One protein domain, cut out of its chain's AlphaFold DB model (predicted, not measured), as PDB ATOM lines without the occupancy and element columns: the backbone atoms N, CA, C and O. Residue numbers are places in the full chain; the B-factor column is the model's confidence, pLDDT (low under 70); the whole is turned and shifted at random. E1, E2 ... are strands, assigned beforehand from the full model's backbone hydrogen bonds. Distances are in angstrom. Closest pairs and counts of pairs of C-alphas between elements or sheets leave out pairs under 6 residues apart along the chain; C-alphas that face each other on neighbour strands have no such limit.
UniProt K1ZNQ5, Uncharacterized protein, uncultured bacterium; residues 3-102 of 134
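Overview. This is residues 3 to 102 of the 134 residues of an uncharacterized protein of uncultured bacterium (UniProt K1ZNQ5). Two long, narrow two-stranded ribbons spread from one end of the domain like the arms of a V: the hairpin of E2 and E3 makes one arm, and the hairpin of E4 and E5 makes most of the length of the other. Short E1 folds back beside E2 at the narrow end, and a loop, residues 68 to 81, closes the far end of the E4-E5 ribbon. The printed part has 100 residues with no named helix and five named strands, E1 to E5 in chain order, and its class is all strand. The sheets, ordered E1-E2-E3 and E4-E5, are both antiparallel. The whole is extended and flat, with a radius of gyration of the C-alphas of 23.4 A and spans of 72 by 36 by 15 A.

Along the chain. E1, residues 3 to 5, begins at C-alpha 3, (22.924, 10.391, 6.828), and is 6.9 A long. E2, residues 10 to 28, is the longest strand by residues and measures 49.0 A; it bends by 72 degrees at residue 25. E3, residues 31 to 46, runs 45.7 A from C-alpha 31 at (31.890, 46.277, 14.138). E4, residues 56 to 67, is 36.0 A long. E5, residues 82 to 93, is 36.5 A long and ends at C-alpha 93, (11.226, 28.706, 9.232).

Arrangement. E1, E2 and E3 form a meander, each strand the antiparallel neighbour of the one before, in a twisted sheet with edge strands E1 and E3. E1 and E2 are a hairpin at 167 degrees between directions; N 12 and O 4 are within hydrogen-bond range at 2.8 A. E2 and E3 are a hairpin at 168 degrees, with N 11 and O 45 at 2.8 A and N 31 and O 28 at 3.0 A, within hydrogen-bond range. E3 and E4 are only just apart, closest 8.2 A. E2 is apart from E4 and E5. E4 and E5 are a hairpin at 171 degrees; N 83 and O 66, 2.7 A, and N 93 and O 56, 3.0 A, are within hydrogen-bond range. Beyond the named strands, residues 51 to 52 pair antiparallel with residues 96 to 97.

Size, cuts and confidence. The two C-alphas farthest apart, those of Leu 77 and Ile 102, are 72.4 A from each other, while those of Pro 3 and Ile 102 are 12.9 A apart. The printed part has no cut. The links E1 to E2 and E2 to E3 are tight, E3 to E4 is short, and E4 to E5, 14 residues, is long. The mean pLDDT of the printed part is 81.2; 16 residues are under 70, among them residues 7 to 10, 37 to 40 and 54 to 58.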
ATOM      1  N   PRO A   3      23.890  11.488   6.923       72.88
ATOM      2  CA  PRO A   3      22.924  10.391   6.828       72.88
ATOM      3  C   PRO A   3      23.513   9.038   7.272       72.88
ATOM      4  O   PRO A   3      24.689   8.767   7.036       72.88
ATOM      5  N   GLN A   4      22.689   8.161   7.860       74.94
ATOM      6  CA  GLN A   4      23.007   6.744   8.107       74.94
ATOM      7  C   GLN A   4      21.814   5.832   7.790       74.94
ATOM      8  O   GLN A   4      20.688   6.134   8.176       74.94
ATOM      9  N   ILE A   5      22.066   4.706   7.118       69.62
ATOM     10  CA  ILE A   5      21.043   3.713   6.755       69.62
ATOM     11  C   ILE A   5      20.983   2.637   7.845       69.62
ATOM     12  O   ILE A   5      22.008   2.076   8.227       69.62
ATOM     13  N   SER A   6      19.781   2.352   8.343       73.38
ATOM     14  CA  SER A   6      19.502   1.234   9.249       73.38
ATOM     15  C   SER A   6      18.934   0.036   8.484       73.38
ATOM     16  O   SER A   6      18.396   0.182   7.394       73.38
ATOM     17  N   VAL A   7      19.001  -1.150   9.095       65.62
ATOM     18  CA  VAL A   7      18.635  -2.456   8.497       65.62
ATOM     19  C   VAL A   7      17.160  -2.556   8.052       65.62
ATOM     20  O   VAL A   7      16.824  -3.419   7.251       65.62
ATOM     21  N   ASN A   8      16.288  -1.657   8.523       66.75
ATOM     22  CA  ASN A   8      14.839  -1.678   8.284       66.75
ATOM     23  C   ASN A   8      14.357  -0.517   7.380       66.75
ATOM     24  O   ASN A   8      13.307   0.060   7.654       66.75
ATOM     25  N   ASP A   9      15.139  -0.105   6.377       67.25
ATOM     26  CA  ASP A   9      14.829   1.009   5.447       67.25
ATOM     27  C   ASP A   9      14.625   2.386   6.108       67.25
ATOM     28  O   ASP A   9      14.074   3.321   5.521       67.25
ATOM     29  N   PHE A  10      15.106   2.535   7.343       67.62
ATOM     30  CA  PHE A  10      15.106   3.807   8.050       67.62
ATOM     31  C   PHE A  10      16.423   4.553   7.841       67.62
ATOM     32  O   PHE A  10      17.512   3.994   7.992       67.62
ATOM     33  N   ILE A  11      16.316   5.845   7.554       75.19
ATOM     34  CA  ILE A  11      17.429   6.764   7.354       75.19
ATOM     35  C   ILE A  11      17.489   7.693   8.561       75.19
ATOM     36  O   ILE A  11      16.586   8.499   8.801       75.19
ATOM     37  N   LYS A  12      18.577   7.589   9.322       75.75
ATOM     38  CA  LYS A  12      18.890   8.501  10.417       75.75
ATOM     39  C   LYS A  12      19.585   9.732   9.845       75.75
ATOM     40  O   LYS A  12      20.602   9.603   9.166       75.75
ATOM     41  N   LEU A  13      19.059  10.917  10.132       74.75
ATOM     42  CA  LEU A  13      19.636  12.194   9.710       74.75
ATOM     43  C   LEU A  13      19.970  13.042  10.934       74.75
ATOM     44  O   LEU A  13      19.102  13.305  11.766       74.75
ATOM     45  N   ALA A  14      21.222  13.490  10.999       76.69
ATOM     46  CA  ALA A  14      21.666  14.538  11.911       76.69
ATOM     47  C   ALA A  14      21.741  15.876  11.159       76.69
ATOM     48  O   ALA A  14      22.434  15.990  10.135       76.69
ATOM     49  N   ILE A  15      21.014  16.880  11.655       71.81
ATOM     50  CA  ILE A  15      20.901  18.215  11.060       71.81
ATOM     51  C   ILE A  15      21.417  19.236  12.062       71.81
ATOM     52  O   ILE A  15      20.904  19.316  13.174       71.81
ATOM     53  N   ASN A  16      22.380  20.038  11.615       74.69
ATOM     54  CA  ASN A  16      22.890  21.193  12.338       74.69
ATOM     55  C   ASN A  16      22.564  22.416  11.482       74.69
ATOM     56  O   ASN A  16      23.092  22.541  10.373       74.69
ATOM     57  N   ALA A  17      21.651  23.259  11.955       69.31
ATOM     58  CA  ALA A  17      21.315  24.532  11.329       69.31
ATOM     59  C   ALA A  17      21.944  25.662  12.144       69.31
ATOM     60  O   ALA A  17      21.908  25.638  13.373       69.31
ATOM     61  N   THR A  18      22.532  26.639  11.465       71.19
ATOM     62  CA  THR A  18      23.131  27.818  12.096       71.19
ATOM     63  C   THR A  18      22.612  29.050  11.382       71.19
ATOM     64  O   THR A  18      22.754  29.163  10.166       71.19
ATOM     65  N   GLU A  19      21.985  29.944  12.136       72.31
ATOM     66  CA  GLU A  19      21.594  31.276  11.683       72.31
ATOM     67  C   GLU A  19      22.468  32.299  12.404       72.31
ATOM     68  O   GLU A  19      22.483  32.337  13.635       72.31
ATOM     69  N   SER A  20      23.191  33.112  11.638       79.75
ATOM     70  CA  SER A  20      24.074  34.149  12.170       79.75
ATOM     71  C   SER A  20      23.466  35.525  11.925       79.75
ATOM     72  O   SER A  20      23.139  35.877  10.791       79.75
ATOM     73  N   GLU A  21      23.352  36.325  12.982       81.44
ATOM     74  CA  GLU A  21      22.863  37.703  12.924       81.44
ATOM     75  C   GLU A  21      23.903  38.684  13.463       81.44
ATOM     76  O   GLU A  21      24.593  38.418  14.449       81.44
ATOM     77  N   ALA A  22      23.980  39.860  12.840       84.25
ATOM     78  CA  ALA A  22      24.782  40.965  13.344       84.25
ATOM     79  C   ALA A  22      24.044  41.689  14.484       84.25
ATOM     80  O   ALA A  22      22.986  42.292  14.286       84.25
ATOM     81  N   ASP A  23      24.632  41.679  15.677       84.00
ATOM     82  CA  ASP A  23      24.184  42.428  16.845       84.00
ATOM     83  C   ASP A  23      24.918  43.769  16.954       84.00
ATOM     84  O   ASP A  23      25.978  43.912  17.575       84.00
ATOM     85  N   PHE A  24      24.299  44.790  16.369       85.31
ATOM     86  CA  PHE A  24      24.772  46.170  16.442       85.31
ATOM     87  C   PHE A  24      24.620  46.804  17.832       85.31
ATOM     88  O   PHE A  24      25.193  47.863  18.076       85.31
ATOM     89  N   THR A  25      23.887  46.185  18.767       83.00
ATOM     90  CA  THR A  25      23.751  46.724  20.134       83.00
ATOM     91  C   THR A  25      25.007  46.515  20.980       83.00
ATOM     92  O   THR A  25      25.191  47.202  21.983       83.00
ATOM     93  N   LYS A  26      25.891  45.606  20.551       82.38
ATOM     94  CA  LYS A  26      27.178  45.292  21.186       82.38
ATOM     95  C   LYS A  26      28.379  45.643  20.305       82.38
ATOM     96  O   LYS A  26      29.450  45.067  20.474       82.38
ATOM     97  N   ALA A  27      28.201  46.550  19.346       87.50
ATOM     98  CA  ALA A  27      29.268  46.916  18.427       87.50
ATOM     99  C   ALA A  27      30.409  47.678  19.128       87.50
ATOM    100  O   ALA A  27      30.156  48.558  19.953       87.50
ATOM    101  N   ILE A  28      31.654  47.378  18.749       86.38
ATOM    102  CA  ILE A  28      32.861  48.128  19.137       86.38
ATOM    103  C   ILE A  28      33.455  48.709  17.852       86.38
ATOM    104  O   ILE A  28      33.620  47.983  16.875       86.38
ATOM    105  N   ASP A  29      33.693  50.022  17.818       89.88
ATOM    106  CA  ASP A  29      34.176  50.755  16.632       89.88
ATOM    107  C   ASP A  29      33.365  50.493  15.345       89.88
ATOM    108  O   ASP A  29      33.888  50.463  14.235       89.88
ATOM    109  N   GLY A  30      32.048  50.301  15.490       85.62
ATOM    110  CA  GLY A  30      31.137  50.055  14.366       85.62
ATOM    111  C   GLY A  30      31.125  48.613  13.850       85.62
ATOM    112  O   GLY A  30      30.351  48.311  12.943       85.62
ATOM    113  N   VAL A  31      31.910  47.711  14.447       89.38
ATOM    114  CA  VAL A  31      31.890  46.277  14.138       89.38
ATOM    115  C   VAL A  31      30.888  45.577  15.066       89.38
ATOM    116  O   VAL A  31      31.112  45.567  16.279       89.38
ATOM    117  N   PRO A  32      29.772  45.022  14.552       88.69
ATOM    118  CA  PRO A  32      28.773  44.340  15.373       88.69
ATOM    119  C   PRO A  32      29.301  43.009  15.916       88.69
ATOM    120  O   PRO A  32      30.097  42.329  15.269       88.69
ATOM    121  N   ALA A  33      28.805  42.609  17.086       86.44
ATOM    122  CA  ALA A  33      29.000  41.245  17.563       86.44
ATOM    123  C   ALA A  33      28.167  40.280  16.704       86.44
ATOM    124  O   ALA A  33      27.122  40.662  16.184       86.44
ATOM    125  N   VAL A  34      28.600  39.031  16.560       85.88
ATOM    126  CA  VAL A  34      27.806  37.999  15.878       85.88
ATOM    127  C   VAL A  34      27.038  37.206  16.930       85.88
ATOM    128  O   VAL A  34      27.613  36.778  17.931       85.88
ATOM    129  N   ILE A  35      25.734  37.039  16.721       78.62
ATOM    130  CA  ILE A  35      24.904  36.106  17.482       78.62
ATOM    131  C   ILE A  35      24.608  34.921  16.571       78.62
ATOM    132  O   ILE A  35      23.941  35.085  15.551       78.62
ATOM    133  N   ASP A  36      25.071  33.742  16.976       79.12
ATOM    134  CA  ASP A  36      24.768  32.484  16.305       79.12
ATOM    135  C   ASP A  36      23.629  31.766  17.034       79.12
ATOM    136  O   ASP A  36      23.706  31.495  18.234       79.12
ATOM    137  N   ASN A  37      22.573  31.428  16.300       66.81
ATOM    138  CA  ASN A  37      21.506  30.550  16.758       66.81
ATOM    139  C   ASN A  37      21.697  29.179  16.106       66.81
ATOM    140  O   ASN A  37      21.489  29.012  14.903       66.81
ATOM    141  N   THR A  38      22.103  28.192  16.901       67.06
ATOM    142  CA  THR A  38      22.290  26.806  16.455       67.06
ATOM    143  C   THR A  38      21.112  25.930  16.859       67.06
ATOM    144  O   THR A  38      20.712  25.922  18.024       67.06
ATOM    145  N   ALA A  39      20.596  25.148  15.914       65.88
ATOM    146  CA  ALA A  39      19.603  24.108  16.162       65.88
ATOM    147  C   ALA A  39      20.150  22.742  15.723       65.88
ATOM    148  O   ALA A  39      20.608  22.590  14.587       65.88
ATOM    149  N   GLU A  40      20.079  21.758  16.621       68.38
ATOM    150  CA  GLU A  40      20.486  20.373  16.375       68.38
ATOM    151  C   GLU A  40      19.267  19.447  16.431       68.38
ATOM    152  O   GLU A  40      18.557  19.402  17.439       68.38
ATOM    153  N   THR A  41      19.040  18.676  15.366       70.81
ATOM    154  CA  THR A  41      17.914  17.735  15.290       70.81
ATOM    155  C   THR A  41      18.371  16.375  14.775       70.81
ATOM    156  O   THR A  41      19.071  16.276  13.766       70.81
ATOM    157  N   ASN A  42      17.929  15.311  15.450       69.62
ATOM    158  CA  ASN A  42      18.101  13.925  15.021       69.62
ATOM    159  C   ASN A  42      16.741  13.348  14.629       69.62
ATOM    160  O   ASN A  42      15.846  13.267  15.470       69.62
ATOM    161  N   ILE A  43      16.592  12.927  13.376       74.19
ATOM    162  CA  ILE A  43      15.340  12.359  12.859       74.19
ATOM    163  C   ILE A  43      15.570  10.980  12.248       74.19
ATOM    164  O   ILE A  43      16.653  10.686  11.738       74.19
ATOM    165  N   MET A  44      14.532  10.146  12.295       77.00
ATOM    166  CA  MET A  44      14.476   8.850  11.627       77.00
ATOM    167  C   MET A  44      13.370   8.909  10.576       77.00
ATOM    168  O   MET A  44      12.208   9.099  10.926       77.00
ATOM    169  N   LEU A  45      13.736   8.786   9.304       81.81
ATOM    170  CA  LEU A  45      12.817   8.892   8.171       81.81
ATOM    171  C   LEU A  45      12.760   7.575   7.397       81.81
ATOM    172  O   LEU A  45      13.717   6.805   7.433       81.81
ATOM    173  N   LYS A  46      11.669   7.330   6.674       81.50
ATOM    174  CA  LYS A  46      11.589   6.254   5.675       81.50
ATOM    175  C   LYS A  46      11.984   6.770   4.296       81.50
ATOM    176  O   LYS A  46      11.858   7.963   4.025       81.50
ATOM    177  N   ASP A  47      12.444   5.870   3.434       82.88
ATOM    178  CA  ASP A  47      12.749   6.184   2.038       82.88
ATOM    179  C   ASP A  47      11.540   6.770   1.285       82.88
ATOM    180  O   ASP A  47      10.422   6.270   1.395       82.88
ATOM    181  N   GLY A  48      11.764   7.838   0.517       82.38
ATOM    182  CA  GLY A  48      10.773   8.442  -0.376       82.38
ATOM    183  C   GLY A  48       9.667   9.270   0.292       82.38
ATOM    184  O   GLY A  48       8.940   9.969  -0.414       82.38
ATOM    185  N   GLU A  49       9.538   9.251   1.621       82.00
ATOM    186  CA  GLU A  49       8.519  10.021   2.344       82.00
ATOM    187  C   GLU A  49       9.015  11.435   2.693       82.00
ATOM    188  O   GLU A  49      10.040  11.619   3.351       82.00
ATOM    189  N   THR A  50       8.261  12.465   2.293       84.81
ATOM    190  CA  THR A  50       8.526  13.846   2.721       84.81
ATOM    191  C   THR A  50       8.019  14.050   4.141       84.81
ATOM    192  O   THR A  50       6.819  13.956   4.392       84.81
ATOM    193  N   THR A  51       8.913  14.395   5.061       81.06
ATOM    194  CA  THR A  51       8.555  14.731   6.443       81.06
ATOM    195  C   THR A  51       8.875  16.187   6.749       81.06
ATOM    196  O   THR A  51       9.889  16.736   6.310       81.06
ATOM    197  N   ILE A  52       7.991  16.811   7.528       80.38
ATOM    198  CA  ILE A  52       8.201  18.135   8.110       80.38
ATOM    199  C   ILE A  52       8.900  17.937   9.448       80.38
ATOM    200  O   ILE A  52       8.380  17.257  10.329       80.38
ATOM    201  N   ILE A  53      10.068  18.548   9.614       73.19
ATOM    202  CA  ILE A  53      10.882  18.386  10.832       73.19
ATOM    203  C   ILE A  53      10.419  19.341  11.948       73.19
ATOM    204  O   ILE A  53      10.880  19.274  13.082       73.19
ATOM    205  N   GLY A  54       9.426  20.181  11.648       64.00
ATOM    206  CA  GLY A  54       8.986  21.264  12.515       64.00
ATOM    207  C   GLY A  54       9.852  22.499  12.294       64.00
ATOM    208  O   GLY A  54      10.996  22.408  11.848       64.00
ATOM    209  N   GLY A  55       9.255  23.667  12.513       60.12
ATOM    210  CA  GLY A  55       9.881  24.933  12.175       60.12
ATOM    211  C   GLY A  55      10.627  25.596  13.323       60.12
ATOM    212  O   GLY A  55      10.202  25.500  14.473       60.12
ATOM    213  N   LEU A  56      11.714  26.311  13.014       65.88
ATOM    214  CA  LEU A  56      12.300  27.247  13.971       65.88
ATOM    215  C   LEU A  56      11.317  28.413  14.121       65.88
ATOM    216  O   LEU A  56      11.087  29.174  13.180       65.88
ATOM    217  N   PHE A  57      10.689  28.497  15.292       62.69
ATOM    218  CA  PHE A  57       9.727  29.534  15.643       62.69
ATOM    219  C   PHE A  57      10.396  30.539  16.577       62.69
ATOM    220  O   PHE A  57      10.759  30.197  17.705       62.69
ATOM    221  N   ARG A  58      10.542  31.785  16.127       66.06
ATOM    222  CA  ARG A  58      11.132  32.866  16.920       66.06
ATOM    223  C   ARG A  58      10.109  33.964  17.151       66.06
ATOM    224  O   ARG A  58       9.493  34.471  16.216       66.06
ATOM    225  N   VAL A  59       9.962  34.355  18.413       72.69
ATOM    226  CA  VAL A  59       9.219  35.553  18.814       72.69
ATOM    227  C   VAL A  59      10.173  36.462  19.562       72.69
ATOM    228  O   VAL A  59      10.761  36.058  20.564       72.69
ATOM    229  N   ARG A  60      10.321  37.694  19.077       76.81
ATOM    230  CA  ARG A  60      11.098  38.738  19.740       76.81
ATOM    231  C   ARG A  60      10.153  39.832  20.206       76.81
ATOM    232  O   ARG A  60       9.576  40.549  19.393       76.81
ATOM    233  N   ASP A  61      10.023  39.966  21.520       86.00
ATOM    234  CA  ASP A  61       9.269  41.042  22.154       86.00
ATOM    235  C   ASP A  61      10.243  42.102  22.684       86.00
ATOM    236  O   ASP A  61      11.111  41.820  23.511       86.00
ATOM    237  N   ALA A  62      10.102  43.340  22.217       84.88
ATOM    238  CA  ALA A  62      10.891  44.479  22.667       84.88
ATOM    239  C   ALA A  62       9.971  45.573  23.214       84.88
ATOM    240  O   ALA A  62       9.076  46.067  22.529       84.88
ATOM    241  N   GLN A  63      10.213  45.995  24.456       92.69
ATOM    242  CA  GLN A  63       9.522  47.127  25.062       92.69
ATOM    243  C   GLN A  63      10.531  48.213  25.427       92.69
ATOM    244  O   GLN A  63      11.390  48.021  26.280       92.69
ATOM    245  N   THR A  64      10.380  49.384  24.817       91.81
ATOM    246  CA  THR A  64      11.181  50.569  25.128       91.81
ATOM    247  C   THR A  64      10.327  51.566  25.894       91.81
ATOM    248  O   THR A  64       9.231  51.918  25.458       91.81
ATOM    249  N   VAL A  65      10.825  52.055  27.029       93.12
ATOM    250  CA  VAL A  65      10.187  53.139  27.785       93.12
ATOM    251  C   VAL A  65      11.135  54.329  27.795       93.12
ATOM    252  O   VAL A  65      12.249  54.223  28.298       93.12
ATOM    253  N   LYS A  66      10.693  55.459  27.243       92.88
ATOM    254  CA  LYS A  66      11.417  56.737  27.283       92.88
ATOM    255  C   LYS A  66      10.615  57.719  28.118       92.88
ATOM    256  O   LYS A  66       9.393  57.727  28.032       92.88
ATOM    257  N   GLY A  67      11.260  58.546  28.922       92.69
ATOM    258  CA  GLY A  67      10.549  59.521  29.740       92.69
ATOM    259  C   GLY A  67      11.491  60.414  30.521       92.69
ATOM    260  O   GLY A  67      12.697  60.171  30.550       92.69
ATOM    261  N   ILE A  68      10.926  61.443  31.148       94.56
ATOM    262  CA  ILE A  68      11.697  62.364  31.983       94.56
ATOM    263  C   ILE A  68      12.018  61.670  33.320       94.56
ATOM    264  O   ILE A  68      11.082  61.234  34.009       94.56
ATOM    265  N   PRO A  69      13.305  61.558  33.713       90.94
ATOM    266  CA  PRO A  69      13.690  60.989  35.002       90.94
ATOM    267  C   PRO A  69      12.977  61.689  36.170       90.94
ATOM    268  O   PRO A  69      12.768  62.898  36.159       90.94
ATOM    269  N   GLY A  70      12.563  60.924  37.182       91.56
ATOM    270  CA  GLY A  70      11.776  61.433  38.315       91.56
ATOM    271  C   GLY A  70      10.283  61.556  37.996       91.56
ATOM    272  O   GLY A  70       9.484  60.782  38.522       91.56
ATOM    273  N   LEU A  71       9.909  62.452  37.077       92.25
ATOM    274  CA  LEU A  71       8.509  62.739  36.709       92.25
ATOM    275  C   LEU A  71       7.754  61.505  36.185       92.25
ATOM    276  O   LEU A  71       6.577  61.313  36.487       92.25
ATOM    277  N   MET A  72       8.436  60.604  35.471       92.38
ATOM    278  CA  MET A  72       7.831  59.368  34.948       92.38
ATOM    279  C   MET A  72       7.382  58.355  36.024       92.38
ATOM    280  O   MET A  72       6.671  57.393  35.702       92.38
ATOM    281  N   LYS A  73       7.819  58.536  37.283       91.25
ATOM    282  CA  LYS A  73       7.510  57.660  38.428       91.25
ATOM    283  C   LYS A  73       6.358  58.178  39.298       91.25
ATOM    284  O   LYS A  73       5.929  57.451  40.188       91.25
ATOM    285  N   ILE A  74       5.851  59.391  39.049       94.25
ATOM    286  CA  ILE A  74       4.750  59.970  39.831       94.25
ATOM    287  C   ILE A  74       3.495  59.092  39.659       94.25
ATOM    288  O   ILE A  74       3.091  58.834  38.516       94.25
ATOM    289  N   PRO A  75       2.868  58.613  40.752       87.56
ATOM    290  CA  PRO A  75       1.605  57.890  40.672       87.56
ATOM    291  C   PRO A  75       0.548  58.766  39.990       87.56
ATOM    292  O   PRO A  75       0.546  59.980  40.174       87.56
ATOM    293  N   LEU A  76      -0.356  58.171  39.211       88.75
ATOM    294  CA  LEU A  76      -1.431  58.869  38.482       88.75
ATOM    295  C   LEU A  76      -0.974  59.720  37.274       88.75
ATOM    296  O   LEU A  76      -1.556  59.592  36.202       88.75
ATOM    297  N   LEU A  77       0.084  60.532  37.406       91.75
ATOM    298  CA  LEU A  77       0.518  61.493  36.372       91.75
ATOM    299  C   LEU A  77       1.718  61.033  35.534       91.75
ATOM    300  O   LEU A  77       1.970  61.566  34.454       91.75
ATOM    301  N   GLY A  78       2.462  60.024  35.988       89.12
ATOM    302  CA  GLY A  78       3.695  59.583  35.334       89.12
ATOM    303  C   GLY A  78       3.515  59.025  33.915       89.12
ATOM    304  O   GLY A  78       4.512  58.791  33.236       89.12
ATOM    305  N   SER A  79       2.284  58.781  33.445       91.81
ATOM    306  CA  SER A  79       1.990  58.425  32.045       91.81
ATOM    307  C   SER A  79       2.149  59.598  31.077       91.81
ATOM    308  O   SER A  79       2.532  59.354  29.940       91.81
ATOM    309  N   LEU A  80       1.934  60.843  31.519       93.75
ATOM    310  CA  LEU A  80       2.075  62.039  30.677       93.75
ATOM    311  C   LEU A  80       3.543  62.357  30.356       93.75
ATOM    312  O   LEU A  80       3.842  62.986  29.348       93.75
ATOM    313  N   PHE A  81       4.464  61.883  31.199       95.12
ATOM    314  CA  PHE A  81       5.904  62.138  31.095       95.12
ATOM    315  C   PHE A  81       6.706  60.925  30.602       95.12
ATOM    316  O   PHE A  81       7.938  60.919  30.698       95.12
ATOM    317  N   LYS A  82       6.032  59.880  30.098       93.69
ATOM    318  CA  LYS A  82       6.683  58.715  29.485       93.69
ATOM    319  C   LYS A  82       5.978  58.262  28.213       93.69
ATOM    320  O   LYS A  82       4.759  58.198  28.147       93.69
ATOM    321  N   SER A  83       6.770  57.839  27.244       93.81
ATOM    322  CA  SER A  83       6.339  57.125  26.052       93.81
ATOM    323  C   SER A  83       6.750  55.659  26.158       93.81
ATOM    324  O   SER A  83       7.846  55.332  26.627       93.81
ATOM    325  N   LYS A  84       5.857  54.761  25.745       93.94
ATOM    326  CA  LYS A  84       6.117  53.325  25.647       93.94
ATOM    327  C   LYS A  84       6.041  52.938  24.179       93.94
ATOM    328  O   LYS A  84       5.020  53.177  23.547       93.94
ATOM    329  N   SER A  85       7.083  52.298  23.672       94.38
ATOM    330  CA  SER A  85       7.063  51.630  22.375       94.38
ATOM    331  C   SER A  85       7.143  50.126  22.596       94.38
ATOM    332  O   SER A  85       7.937  49.661  23.417       94.38
ATOM    333  N   LYS A  86       6.292  49.378  21.898       94.31
ATOM    334  CA  LYS A  86       6.298  47.917  21.881       94.31
ATOM    335  C   LYS A  86       6.531  47.476  20.444       94.31
ATOM    336  O   LYS A  86       5.799  47.909  19.560       94.31
ATOM    337  N   ALA A  87       7.517  46.619  20.234       91.12
ATOM    338  CA  ALA A  87       7.760  45.947  18.972       91.12
ATOM    339  C   ALA A  87       7.683  44.440  19.209       91.12
ATOM    340  O   ALA A  87       8.194  43.939  20.212       91.12
ATOM    341  N   ARG A  88       7.012  43.738  18.298       90.69
ATOM    342  CA  ARG A  88       6.901  42.285  18.303       90.69
ATOM    343  C   ARG A  88       7.245  41.781  16.918       90.69
ATOM    344  O   ARG A  88       6.590  42.164  15.954       90.69
ATOM    345  N   GLU A  89       8.259  40.941  16.842       86.19
ATOM    346  CA  GLU A  89       8.725  40.325  15.608       86.19
ATOM    347  C   GLU A  89       8.508  38.817  15.692       86.19
ATOM    348  O   GLU A  89       8.727  38.202  16.741       86.19
ATOM    349  N   LYS A  90       8.013  38.236  14.599       83.75
ATOM    350  CA  LYS A  90       7.672  36.821  14.500       83.75
ATOM    351  C   LYS A  90       8.310  36.256  13.239       83.75
ATOM    352  O   LYS A  90       7.991  36.725  12.150       83.75
ATOM    353  N   SER A  91       9.135  35.228  13.404       76.38
ATOM    354  CA  SER A  91       9.803  34.531  12.303       76.38
ATOM    355  C   SER A  91       9.516  33.037  12.394       76.38
ATOM    356  O   SER A  91       9.624  32.442  13.467       76.38
ATOM    357  N   GLU A  92       9.124  32.439  11.270       73.06
ATOM    358  CA  GLU A  92       8.825  31.012  11.145       73.06
ATOM    359  C   GLU A  92       9.634  30.438   9.979       73.06
ATOM    360  O   GLU A  92       9.488  30.883   8.843       73.06
ATOM    361  N   LEU A  93      10.483  29.448  10.252       73.50
ATOM    362  CA  LEU A  93      11.226  28.706   9.232       73.50
ATOM    363  C   LEU A  93      10.660  27.296   9.132       73.50
ATOM    364  O   LEU A  93      10.678  26.596  10.131       73.50
ATOM    365  N   LEU A  94      10.224  26.844   7.956       78.12
ATOM    366  CA  LEU A  94       9.785  25.461   7.732       78.12
ATOM    367  C   LEU A  94      10.826  24.685   6.923       78.12
ATOM    368  O   LEU A  94      11.264  25.146   5.871       78.12
ATOM    369  N   ILE A  95      11.186  23.490   7.399       75.69
ATOM    370  CA  ILE A  95      12.156  22.608   6.741       75.69
ATOM    371  C   ILE A  95      11.455  21.311   6.322       75.69
ATOM    372  O   ILE A  95      10.926  20.574   7.160       75.69
ATOM    373  N   PHE A  96      11.486  21.038   5.016       84.75
ATOM    374  CA  PHE A  96      10.972  19.817   4.395       84.75
ATOM    375  C   PHE A  96      12.143  18.949   3.949       84.75
ATOM    376  O   PHE A  96      13.062  19.445   3.296       84.75
ATOM    377  N   ILE A  97      12.105  17.658   4.277       82.06
ATOM    378  CA  ILE A  97      13.117  16.701   3.821       82.06
ATOM    379  C   ILE A  97      12.438  15.462   3.252       82.06
ATOM    380  O   ILE A  97      11.537  14.901   3.871       82.06
ATOM    381  N   THR A  98      12.929  15.031   2.092       88.06
ATOM    382  CA  THR A  98      12.545  13.793   1.411       88.06
ATOM    383  C   THR A  98      13.819  12.986   1.181       88.06
ATOM    384  O   THR A  98      14.610  13.339   0.302       88.06
ATOM    385  N   PRO A  99      14.098  11.956   1.988       85.56
ATOM    386  CA  PRO A  99      15.288  11.154   1.786       85.56
ATOM    387  C   PRO A  99      15.056  10.153   0.641       85.56
ATOM    388  O   PRO A  99      13.925   9.737   0.394       85.56
ATOM    389  N   LYS A 100      16.125   9.781  -0.075       82.44
ATOM    390  CA  LYS A 100      16.069   8.799  -1.165       82.44
ATOM    391  C   LYS A 100      17.223   7.798  -1.079       82.44
ATOM    392  O   LYS A 100      18.382   8.215  -1.110       82.44
ATOM    393  N   ILE A 101      16.924   6.503  -1.027       80.44
ATOM    394  CA  ILE A 101      17.893   5.408  -1.140       80.44
ATOM    395  C   ILE A 101      18.155   5.151  -2.626       80.44
ATOM    396  O   ILE A 101      17.237   4.979  -3.427       80.44
ATOM    397  N   ILE A 102      19.428   5.140  -3.022       80.31
ATOM    398  CA  ILE A 102      19.842   4.841  -4.398       80.31
ATOM    399  C   ILE A 102      20.549   3.486  -4.395       80.31
ATOM    400  O   ILE A 102      21.641   3.357  -3.848       80.31
TER     401      ILE A 102